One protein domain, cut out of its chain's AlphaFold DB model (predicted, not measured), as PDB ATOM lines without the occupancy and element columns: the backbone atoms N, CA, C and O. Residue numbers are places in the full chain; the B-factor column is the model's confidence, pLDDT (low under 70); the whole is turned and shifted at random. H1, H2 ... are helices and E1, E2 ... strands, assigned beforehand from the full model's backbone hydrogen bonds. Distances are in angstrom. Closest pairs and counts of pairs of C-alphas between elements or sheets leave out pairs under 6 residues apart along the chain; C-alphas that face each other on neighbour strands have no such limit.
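Overview. This is residues 2 to 77 of the 724 residues of the protein "Flagellar hook-associated protein 1" of Gammaproteobacteria bacterium (UniProt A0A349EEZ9). An elongated body has a three-stranded antiparallel sheet, E1 E2 E3, towards one end and a two-stranded hairpin, E4 and E5, towards the other, with two short helices, H1 and H2, nearly in line along one long side. The link from E5 to H2 is a long stretch with no named element. The printed part has 76 residues, with H1 E1 E2 E3 E4 E5 H2 along the chain, and its class is mixed, helices and strands. It is only just compact, close to loose, with a radius of gyration of the C-alphas of 13.3 A and spans of 45 by 24 by 17 A.

Arrangement. E1, residues 11 to 15, E2, residues 21 to 25, and E3, residues 29 to 33, form a meander, each strand the antiparallel neighbour of the one before. N 12 and O 24 are 2.8 A apart, and N 25 and O 29 2.7 A, both within hydrogen-bond range. H1, residues 2 to 8, is on this sheet but only grazes it, with residues 2 to 6. H1 and H2, residues 72 to 77, touch, run the same way at a shallow tilt of 12 degrees, and come closest at the C-alphas of Leu 8 and Gly 72, 4.5 A. E4, residues 40 to 44, and E5, residues 52 to 56, form an antiparallel hairpin, with N 41 and O 55 at 2.8 A, within hydrogen-bond range. E3 and E4 are only just apart, closest 8.4 A. Every O i to N i+4 pair is within hydrogen-bond range in H2, and 2 of 3 in H1.

Along the chain. E1 spans 13.0 A, E2 13.3 A, E3 10.3 A, E4 12.8 A, E5 13.7 A, H1 10.1 A and H2 8.9 A, first to last C-alpha. C-alpha 2 is at (-23.923, 18.631, 21.881) and C-alpha 77 at (-30.323, 11.963, 3.648).

Size, cuts and confidence. The two C-alphas farthest apart, those of Lys 17 and Gln 50, are 45.1 A apart. The printed part has no cut. The link from E5 to H2, residues 57 to 71, is long. Mean pLDDT of the printed part is 81.9, and residues 27, 61 to 62, 67 and 70 are under 70.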
ATOM      1  N   LEU A   2     -24.950  18.550  22.948       78.19
ATOM      2  CA  LEU A   2     -23.923  18.631  21.881       78.19
ATOM      3  C   LEU A   2     -23.688  17.275  21.191       78.19
ATOM      4  O   LEU A   2     -23.509  17.237  19.981       78.19
ATOM      5  N   ALA A   3     -23.751  16.181  21.958       75.38
ATOM      6  CA  ALA A   3     -23.722  14.819  21.424       75.38
ATOM      7  C   ALA A   3     -24.932  14.549  20.509       75.38
ATOM      8  O   ALA A   3     -24.759  14.202  19.349       75.38
ATOM      9  N   ASP A   4     -26.143  14.827  20.985       80.38
ATOM     10  CA  ASP A   4     -27.382  14.635  20.217       80.38
ATOM     11  C   ASP A   4     -27.393  15.493  18.934       80.38
ATOM     12  O   ASP A   4     -27.859  15.061  17.887       80.38
ATOM     13  N   LEU A   5     -26.832  16.709  18.979       81.38
ATOM     14  CA  LEU A   5     -26.672  17.559  17.794       81.38
ATOM     15  C   LEU A   5     -25.678  16.952  16.791       81.38
ATOM     16  O   LEU A   5     -25.920  17.020  15.589       81.38
ATOM     17  N   SER A   6     -24.597  16.336  17.280       78.69
ATOM     18  CA  SER A   6     -23.599  15.669  16.434       78.69
ATOM     19  C   SER A   6     -24.115  14.404  15.736       78.69
ATOM     20  O   SER A   6     -23.588  14.036  14.689       78.69
ATOM     21  N   GLU A   7     -25.175  13.773  16.256       81.50
ATOM     22  CA  GLU A   7     -25.876  12.679  15.564       81.50
ATOM     23  C   GLU A   7     -26.674  13.188  14.355       81.50
ATOM     24  O   GLU A   7     -26.794  12.504  13.337       81.50
ATOM     25  N   LEU A   8     -27.209  14.409  14.436       84.38
ATOM     26  CA  LEU A   8     -28.022  15.000  13.373       84.38
ATOM     27  C   LEU A   8     -27.169  15.620  12.267       84.38
ATOM     28  O   LEU A   8     -27.510  15.492  11.090       84.38
ATOM     29  N   VAL A   9     -26.073  16.285  12.634       83.75
ATOM     30  CA  VAL A   9     -25.211  17.007  11.697       83.75
ATOM     31  C   VAL A   9     -23.765  17.070  12.184       83.75
ATOM     32  O   VAL A   9     -23.507  17.115  13.383       83.75
ATOM     33  N   ASN A  10     -22.804  17.115  11.257       80.38
ATOM     34  CA  ASN A  10     -21.406  17.372  11.602       80.38
ATOM     35  C   ASN A  10     -21.259  18.696  12.371       80.38
ATOM     36  O   ASN A  10     -21.604  19.746  11.823       80.38
ATOM     37  N   VAL A  11     -20.713  18.654  13.593       84.62
ATOM     38  CA  VAL A  11     -20.430  19.853  14.390       84.62
ATOM     39  C   VAL A  11     -18.990  19.914  14.894       84.62
ATOM     40  O   VAL A  11     -18.433  18.938  15.393       84.62
ATOM     41  N   HIS A  12     -18.411  21.110  14.831       83.69
ATOM     42  CA  HIS A  12     -17.113  21.461  15.387       83.69
ATOM     43  C   HIS A  12     -17.288  22.413  16.565       83.69
ATOM     44  O   HIS A  12     -17.933  23.456  16.456       83.69
ATOM     45  N   VAL A  13     -16.694  22.055  17.701       86.31
ATOM     46  CA  VAL A  13     -16.874  22.765  18.967       86.31
ATOM     47  C   VAL A  13     -15.571  23.456  19.367       86.31
ATOM     48  O   VAL A  13     -14.531  22.813  19.480       86.31
ATOM     49  N   LEU A  14     -15.628  24.768  19.600       86.31
ATOM     50  CA  LEU A  14     -14.503  25.597  20.031       86.31
ATOM     51  C   LEU A  14     -14.801  26.207  21.402       86.31
ATOM     52  O   LEU A  14     -15.680  27.061  21.541       86.31
ATOM     53  N   ALA A  15     -14.052  25.775  22.416       84.88
ATOM     54  CA  ALA A  15     -14.122  26.350  23.755       84.88
ATOM     55  C   ALA A  15     -13.412  27.712  23.799       84.88
ATOM     56  O   ALA A  15     -12.290  27.862  23.309       84.88
ATOM     57  N   GLN A  16     -14.058  28.703  24.406       83.62
ATOM     58  CA  GLN A  16     -13.511  30.042  24.593       83.62
ATOM     59  C   GLN A  16     -12.912  30.202  26.000       83.62
ATOM     60  O   GLN A  16     -13.214  29.452  26.928       83.62
ATOM     61  N   LYS A  17     -12.042  31.207  26.180       83.56
ATOM     62  CA  LYS A  17     -11.356  31.471  27.464       83.56
ATOM     63  C   LYS A  17     -12.304  31.865  28.601       83.56
ATOM     64  O   LYS A  17     -11.917  31.772  29.760       83.56
ATOM     65  N   ASP A  18     -13.504  32.327  28.272       82.50
ATOM     66  CA  ASP A  18     -14.551  32.726  29.215       82.50
ATOM     67  C   ASP A  18     -15.474  31.562  29.624       82.50
ATOM     68  O   ASP A  18     -16.420  31.765  30.383       82.50
ATOM     69  N   GLY A  19     -15.200  30.344  29.142       80.50
ATOM     70  CA  GLY A  19     -16.016  29.157  29.393       80.50
ATOM     71  C   GLY A  19     -17.226  29.015  28.465       80.50
ATOM     72  O   GLY A  19     -17.934  28.014  28.563       80.50
ATOM     73  N   SER A  20     -17.463  29.966  27.553       84.00
ATOM     74  CA  SER A  20     -18.465  29.815  26.496       84.00
ATOM     75  C   SER A  20     -17.982  28.860  25.400       84.00
ATOM     76  O   SER A  20     -16.791  28.563  25.264       84.00
ATOM     77  N   VAL A  21     -18.928  28.349  24.614       85.38
ATOM     78  CA  VAL A  21     -18.667  27.364  23.566       85.38
ATOM     79  C   VAL A  21     -19.243  27.867  22.253       85.38
ATOM     80  O   VAL A  21     -20.435  28.155  22.166       85.38
ATOM     81  N   SER A  22     -18.402  27.942  21.226       89.31
ATOM     82  CA  SER A  22     -18.855  28.156  19.856       89.31
ATOM     83  C   SER A  22     -19.029  26.817  19.154       89.31
ATOM     84  O   SER A  22     -18.152  25.957  19.218       89.31
ATOM     85  N   VAL A  23     -20.155  26.646  18.475       87.62
ATOM     86  CA  VAL A  23     -20.504  25.450  17.716       87.62
ATOM     87  C   VAL A  23     -20.665  25.851  16.263       87.62
ATOM     88  O   VAL A  23     -21.480  26.713  15.932       87.62
ATOM     89  N   PHE A  24     -19.888  25.211  15.406       86.56
ATOM     90  CA  PHE A  24     -19.940  25.351  13.962       86.56
ATOM     91  C   PHE A  24     -20.398  24.035  13.349       86.56
ATOM     92  O   PHE A  24     -20.261  22.985  13.964       86.56
ATOM     93  N   MET A  25     -20.929  24.093  12.142       83.56
ATOM     94  CA  MET A  25     -21.407  22.964  11.363       83.56
ATOM     95  C   MET A  25     -20.588  22.832  10.085       83.56
ATOM     96  O   MET A  25     -20.199  23.848   9.504       83.56
ATOM     97  N   GLY A  26     -20.363  21.590   9.646       71.75
ATOM     98  CA  GLY A  26     -19.768  21.279   8.343       71.75
ATOM     99  C   GLY A  26     -18.487  22.073   8.061       71.75
ATOM    100  O   GLY A  26     -17.524  22.005   8.821       71.75
ATOM    101  N   SER A  27     -18.487  22.855   6.977       66.94
ATOM    102  CA  SER A  27     -17.334  23.645   6.521       66.94
ATOM    103  C   SER A  27     -17.102  24.963   7.279       66.94
ATOM    104  O   SER A  27     -16.222  25.733   6.896       66.94
ATOM    105  N   GLY A  28     -17.840  25.224   8.366       76.50
ATOM    106  CA  GLY A  28     -17.614  26.374   9.252       76.50
ATOM    107  C   GLY A  28     -18.829  27.276   9.475       76.50
ATOM    108  O   GLY A  28     -18.671  28.390   9.974       76.50
ATOM    109  N   GLN A  29     -20.040  26.831   9.129       83.62
ATOM    110  CA  GLN A  29     -21.264  27.597   9.367       83.62
ATOM    111  C   GLN A  29     -21.553  27.706  10.876       83.62
ATOM    112  O   GLN A  29     -21.626  26.677  11.546       83.62
ATOM    113  N   PRO A  30     -21.729  28.906  11.456       87.56
ATOM    114  CA  PRO A  30     -21.980  29.041  12.889       87.56
ATOM    115  C   PRO A  30     -23.395  28.568  13.245       87.56
ATOM    116  O   PRO A  30     -24.361  28.998  12.625       87.56
ATOM    117  N   LEU A  31     -23.519  27.726  14.273       87.44
ATOM    118  CA  LEU A  31     -24.791  27.368  14.918       87.44
ATOM    119  C   LEU A  31     -24.948  28.086  16.261       87.44
ATOM    120  O   LEU A  31     -26.031  28.562  16.598       87.44
ATOM    121  N   VAL A  32     -23.855  28.208  17.017       89.81
ATOM    122  CA  VAL A  32     -23.791  28.979  18.263       89.81
ATOM    123  C   VAL A  32     -22.460  29.715  18.310       89.81
ATOM    124  O   VAL A  32     -21.411  29.099  18.149       89.81
ATOM    125  N   VAL A  33     -22.475  31.023  18.544       88.81
ATOM    126  CA  VAL A  33     -21.255  31.807  18.782       88.81
ATOM    127  C   VAL A  33     -21.505  32.741  19.958       88.81
ATOM    128  O   VAL A  33     -22.330  33.654  19.876       88.81
ATOM    129  N   SER A  34     -20.784  32.509  21.056       83.25
ATOM    130  CA  SER A  34     -20.976  33.204  22.336       83.25
ATOM    131  C   SER A  34     -22.442  33.129  22.805       83.25
ATOM    132  O   SER A  34     -22.885  32.055  23.197       83.25
ATOM    133  N   ASN A  35     -23.208  34.228  22.732       83.75
ATOM    134  CA  ASN A  35     -24.618  34.278  23.155       83.75
ATOM    135  C   ASN A  35     -25.617  34.267  21.984       83.75
ATOM    136  O   ASN A  35     -26.820  34.381  22.210       83.75
ATOM    137  N   ASN A  36     -25.136  34.159  20.743       86.00
ATOM    138  CA  ASN A  36     -25.978  34.150  19.551       86.00
ATOM    139  C   ASN A  36     -26.173  32.718  19.051       86.00
ATOM    140  O   ASN A  36     -25.203  31.969  18.920       86.00
ATOM    141  N   SER A  37     -27.415  32.363  18.725       88.12
ATOM    142  CA  SER A  37     -27.763  31.119  18.036       88.12
ATOM    143  C   SER A  37     -28.243  31.418  16.620       88.12
ATOM    144  O   SER A  37     -29.074  32.309  16.440       88.12
ATOM    145  N   PHE A  38     -27.787  30.635  15.649       87.62
ATOM    146  CA  PHE A  38     -28.243  30.686  14.264       87.62
ATOM    147  C   PHE A  38     -29.042  29.417  13.972       87.62
ATOM    148  O   PHE A  38     -28.575  28.312  14.257       87.62
ATOM    149  N   LYS A  39     -30.262  29.562  13.452       87.50
ATOM    150  CA  LYS A  39     -31.127  28.413  13.165       87.50
ATOM    151  C   LYS A  39     -30.954  27.926  11.737       87.50
ATOM    152  O   LYS A  39     -30.429  28.631  10.880       87.50
ATOM    153  N   LEU A  40     -31.442  26.716  11.508       87.19
ATOM    154  CA  LEU A  40     -31.608  26.132  10.191       87.19
ATOM    155  C   LEU A  40     -33.085  26.179   9.798       87.19
ATOM    156  O   LEU A  40     -33.936  25.764  10.584       87.19
ATOM    157  N   ASP A  41     -33.358  26.624   8.579       88.62
ATOM    158  CA  ASP A  41     -34.665  26.527   7.943       88.62
ATOM    159  C   ASP A  41     -34.671  25.350   6.964       88.62
ATOM    160  O   ASP A  41     -33.786  25.222   6.113       88.62
ATOM    161  N   ALA A  42     -35.699  24.507   7.068       89.06
ATOM    162  CA  ALA A  42     -36.047  23.561   6.017       89.06
ATOM    163  C   ALA A  42     -36.825  24.320   4.938       89.06
ATOM    164  O   ALA A  42     -37.944  24.784   5.173       89.06
ATOM    165  N   VAL A  43     -36.220  24.468   3.766       88.69
ATOM    166  CA  VAL A  43     -36.768  25.246   2.653       88.69
ATOM    167  C   VAL A  43     -36.958  24.355   1.437       88.69
ATOM    168  O   VAL A  43     -36.332  23.306   1.304       88.69
ATOM    169  N   LYS A  44     -37.864  24.752   0.547       89.25
ATOM    170  CA  LYS A  44     -38.001  24.095  -0.752       89.25
ATOM    171  C   LYS A  44     -36.761  24.390  -1.590       89.25
ATOM    172  O   LYS A  44     -36.269  25.514  -1.542       89.25
ATOM    173  N   SER A  45     -36.288  23.403  -2.343       86.12
ATOM    174  CA  SER A  45     -35.227  23.607  -3.328       86.12
ATOM    175  C   SER A  45     -35.683  24.622  -4.375       86.12
ATOM    176  O   SER A  45     -36.838  24.600  -4.817       86.12
ATOM    177  N   GLY A  46     -34.771  25.506  -4.777       84.25
ATOM    178  CA  GLY A  46     -35.047  26.491  -5.818       84.25
ATOM    179  C   GLY A  46     -35.185  25.883  -7.215       84.25
ATOM    180  O   GLY A  46     -35.768  26.520  -8.086       84.25
ATOM    181  N   PHE A  47     -34.710  24.651  -7.441       85.44
ATOM    182  CA  PHE A  47     -34.905  23.927  -8.706       85.44
ATOM    183  C   PHE A  47     -36.180  23.079  -8.723       85.44
ATOM    184  O   PHE A  47     -36.888  23.046  -9.732       85.44
ATOM    185  N   ASP A  48     -36.471  22.381  -7.619       84.00
ATOM    186  CA  ASP A  48     -37.651  21.524  -7.485       84.00
ATOM    187  C   ASP A  48     -38.365  21.760  -6.141       84.00
ATOM    188  O   ASP A  48     -37.898  21.310  -5.093       84.00
ATOM    189  N   PRO A  49     -39.551  22.393  -6.146       84.31
ATOM    190  CA  PRO A  49     -40.335  22.624  -4.936       84.31
ATOM    191  C   PRO A  49     -40.786  21.363  -4.179       84.31
ATOM    192  O   PRO A  49     -41.308  21.501  -3.066       84.31
ATOM    193  N   GLN A  50     -40.676  20.169  -4.776       83.75
ATOM    194  CA  GLN A  50     -40.935  18.886  -4.112       83.75
ATOM    195  C   GLN A  50     -39.741  18.396  -3.285       83.75
ATOM    196  O   GLN A  50     -39.918  17.577  -2.382       83.75
ATOM    197  N   GLU A  51     -38.544  18.914  -3.549       86.31
ATOM    198  CA  GLU A  51     -37.353  18.619  -2.772       86.31
ATOM    199  C   GLU A  51     -37.188  19.622  -1.628       86.31
ATOM    200  O   GLU A  51     -37.342  20.832  -1.794       86.31
ATOM    201  N   ILE A  52     -36.848  19.110  -0.445       87.00
ATOM    202  CA  ILE A  52     -36.467  19.933   0.704       87.00
ATOM    203  C   ILE A  52     -34.944  20.005   0.781       87.00
ATOM    204  O   ILE A  52     -34.249  19.000   0.598       87.00
ATOM    205  N   THR A  53     -34.444  21.201   1.061       86.75
ATOM    206  CA  THR A  53     -33.050  21.493   1.383       86.75
ATOM    207  C   THR A  53     -32.980  22.310   2.675       86.75
ATOM    208  O   THR A  53     -34.004  22.612   3.297       86.75
ATOM    209  N   VAL A  54     -31.770  22.603   3.139       87.50
ATOM    210  CA  VAL A  54     -31.532  23.266   4.425       87.50
ATOM    211  C   VAL A  54     -30.644  24.484   4.233       87.50
ATOM    212  O   VAL A  54     -29.621  24.413   3.556       87.50
ATOM    213  N   ARG A  55     -31.008  25.591   4.883       86.50
ATOM    214  CA  ARG A  55     -30.286  26.868   4.851       86.50
ATOM    215  C   ARG A  55     -30.210  27.476   6.252       86.50
ATOM    216  O   ARG A  55     -31.068  27.201   7.083       86.50
ATOM    217  N   LEU A  56     -29.217  28.322   6.529       84.75
ATOM    218  CA  LEU A  56     -29.220  29.159   7.738       84.75
ATOM    219  C   LEU A  56     -30.338  30.222   7.687       84.75
ATOM    220  O   LEU A  56     -30.523  30.897   6.674       84.75
ATOM    221  N   GLU A  57     -31.046  30.410   8.801       84.25
ATOM    222  CA  GLU A  57     -32.103  31.418   8.972       84.25
ATOM    223  C   GLU A  57     -31.565  32.815   8.606       84.25
ATOM    224  O   GLU A  57     -30.518  33.251   9.093       84.25
ATOM    225  N   GLY A  58     -32.272  33.513   7.713       76.69
ATOM    226  CA  GLY A  58     -31.904  34.854   7.241       76.69
ATOM    227  C   GLY A  58     -30.877  34.917   6.103       76.69
ATOM    228  O   GLY A  58     -30.571  36.019   5.649       76.69
ATOM    229  N   GLN A  59     -30.360  33.785   5.611       76.31
ATOM    230  CA  GLN A  59     -29.534  33.766   4.398       76.31
ATOM    231  C   GLN A  59     -30.382  33.826   3.118       76.31
ATOM    232  O   GLN A  59     -31.543  33.409   3.101       76.31
ATOM    233  N   ALA A  60     -29.791  34.343   2.037       72.31
ATOM    234  CA  ALA A  60     -30.443  34.457   0.733       72.31
ATOM    235  C   ALA A  60     -30.729  33.080   0.107       72.31
ATOM    236  O   ALA A  60     -30.116  32.065   0.445       72.31
ATOM    237  N   GLU A  61     -31.711  33.014  -0.786       67.38
ATOM    238  CA  GLU A  61     -32.020  31.808  -1.568       67.38
ATOM    239  C   GLU A  61     -30.836  31.474  -2.491       67.38
ATOM    240  O   GLU A  61     -30.182  32.385  -2.991       67.38
ATOM    241  N   GLY A  62     -30.479  30.188  -2.608       63.31
ATOM    242  CA  GLY A  62     -29.256  29.735  -3.294       63.31
ATOM    243  C   GLY A  62     -28.030  29.493  -2.393       63.31
ATOM    244  O   GLY A  62     -27.031  28.957  -2.864       63.31
ATOM    245  N   SER A  63     -28.100  29.805  -1.092       70.94
ATOM    246  CA  SER A  63     -27.051  29.491  -0.094       70.94
ATOM    247  C   SER A  63     -27.243  28.127   0.595       70.94
ATOM    248  O   SER A  63     -26.906  27.942   1.769       70.94
ATOM    249  N   ASP A  64     -27.825  27.173  -0.128       77.19
ATOM    250  CA  ASP A  64     -28.264  25.896   0.427       77.19
ATOM    251  C   ASP A  64     -27.082  25.027   0.883       77.19
ATOM    252  O   ASP A  64     -26.029  24.926   0.244       77.19
ATOM    253  N   LEU A  65     -27.259  24.374   2.029       76.94
ATOM    254  CA  LEU A  65     -26.202  23.644   2.729       76.94
ATOM    255  C   LEU A  65     -26.107  22.171   2.330       76.94
ATOM    256  O   LEU A  65     -25.234  21.468   2.833       76.94
ATOM    257  N   GLU A  66     -26.956  21.699   1.419       76.06
ATOM    258  CA  GLU A  66     -26.997  20.299   0.982       76.06
ATOM    259  C   GLU A  66     -25.635  19.764   0.517       76.06
ATOM    260  O   GLU A  66     -25.274  18.634   0.830       76.06
ATOM    261  N   ARG A  67     -24.826  20.589  -0.160       68.69
ATOM    262  CA  ARG A  67     -23.477  20.196  -0.606       68.69
ATOM    263  C   ARG A  67     -22.388  20.342   0.467       68.69
ATOM    264  O   ARG A  67     -21.278  19.860   0.272       68.69
ATOM    265  N   HIS A  68     -22.697  20.988   1.591       71.06
ATOM    266  CA  HIS A  68     -21.759  21.286   2.681       71.06
ATOM    267  C   HIS A  68     -21.979  20.411   3.924       71.06
ATOM    268  O   HIS A  68     -21.095  20.310   4.778       71.06
ATOM    269  N   ILE A  69     -23.146  19.772   4.033       71.12
ATOM    270  CA  ILE A  69     -23.498  18.876   5.133       71.12
ATOM    271  C   ILE A  69     -23.192  17.438   4.711       71.12
ATOM    272  O   ILE A  69     -23.944  16.820   3.966       71.12
ATOM    273  N   ILE A  70     -22.060  16.921   5.191       66.62
ATOM    274  CA  ILE A  70     -21.489  15.642   4.732       66.62
ATOM    275  C   ILE A  70     -21.673  14.517   5.772       66.62
ATOM    276  O   ILE A  70     -21.499  13.350   5.449       66.62
ATOM    277  N   SER A  71     -22.037  14.821   7.026       75.12
ATOM    278  CA  SER A  71     -22.215  13.790   8.065       75.12
ATOM    279  C   SER A  71     -23.359  14.087   9.035       75.12
ATOM    280  O   SER A  71     -23.892  15.199   9.064       75.12
ATOM    281  N   GLY A  72     -23.708  13.084   9.848       80.75
ATOM    282  CA  GLY A  72     -24.926  13.060  10.663       80.75
ATOM    283  C   GLY A  72     -26.139  12.601   9.848       80.75
ATOM    284  O   GLY A  72     -26.045  12.424   8.632       80.75
ATOM    285  N   ALA A  73     -27.286  12.409  10.501       84.06
ATOM    286  CA  ALA A  73     -28.513  11.947   9.848       84.06
ATOM    287  C   ALA A  73     -28.911  12.817   8.640       84.06
ATOM    288  O   ALA A  73     -29.298  12.289   7.600       84.06
ATOM    289  N   LEU A  74     -28.767  14.143   8.747       84.31
ATOM    290  CA  LEU A  74     -29.079  15.073   7.660       84.31
ATOM    291  C   LEU A  74     -28.134  14.907   6.459       84.31
ATOM    292  O   LEU A  74     -28.596  14.885   5.320       84.31
ATOM    293  N   GLY A  75     -26.833  14.722   6.710       82.00
ATOM    294  CA  GLY A  75     -25.857  14.412   5.661       82.00
ATOM    295  C   GLY A  75     -26.155  13.082   4.973       82.00
ATOM    296  O   GLY A  75     -26.102  13.008   3.751       82.00
ATOM    297  N   GLY A  76     -26.580  12.068   5.735       82.12
ATOM    298  CA  GLY A  76     -26.995  10.773   5.187       82.12
ATOM    299  C   GLY A  76     -28.215  10.858   4.263       82.12
ATOM    300  O   GLY A  76     -28.249  10.179   3.240       82.12
ATOM    301  N   TYR A  77     -29.197  11.719   4.560       85.50
ATOM    302  CA  TYR A  77     -30.323  11.963   3.648       85.50
ATOM    303  C   TYR A  77     -29.876  12.607   2.331       85.50
ATOM    304  O   TYR A  77     -30.327  12.183   1.265       85.50
TER     305      TYR A  77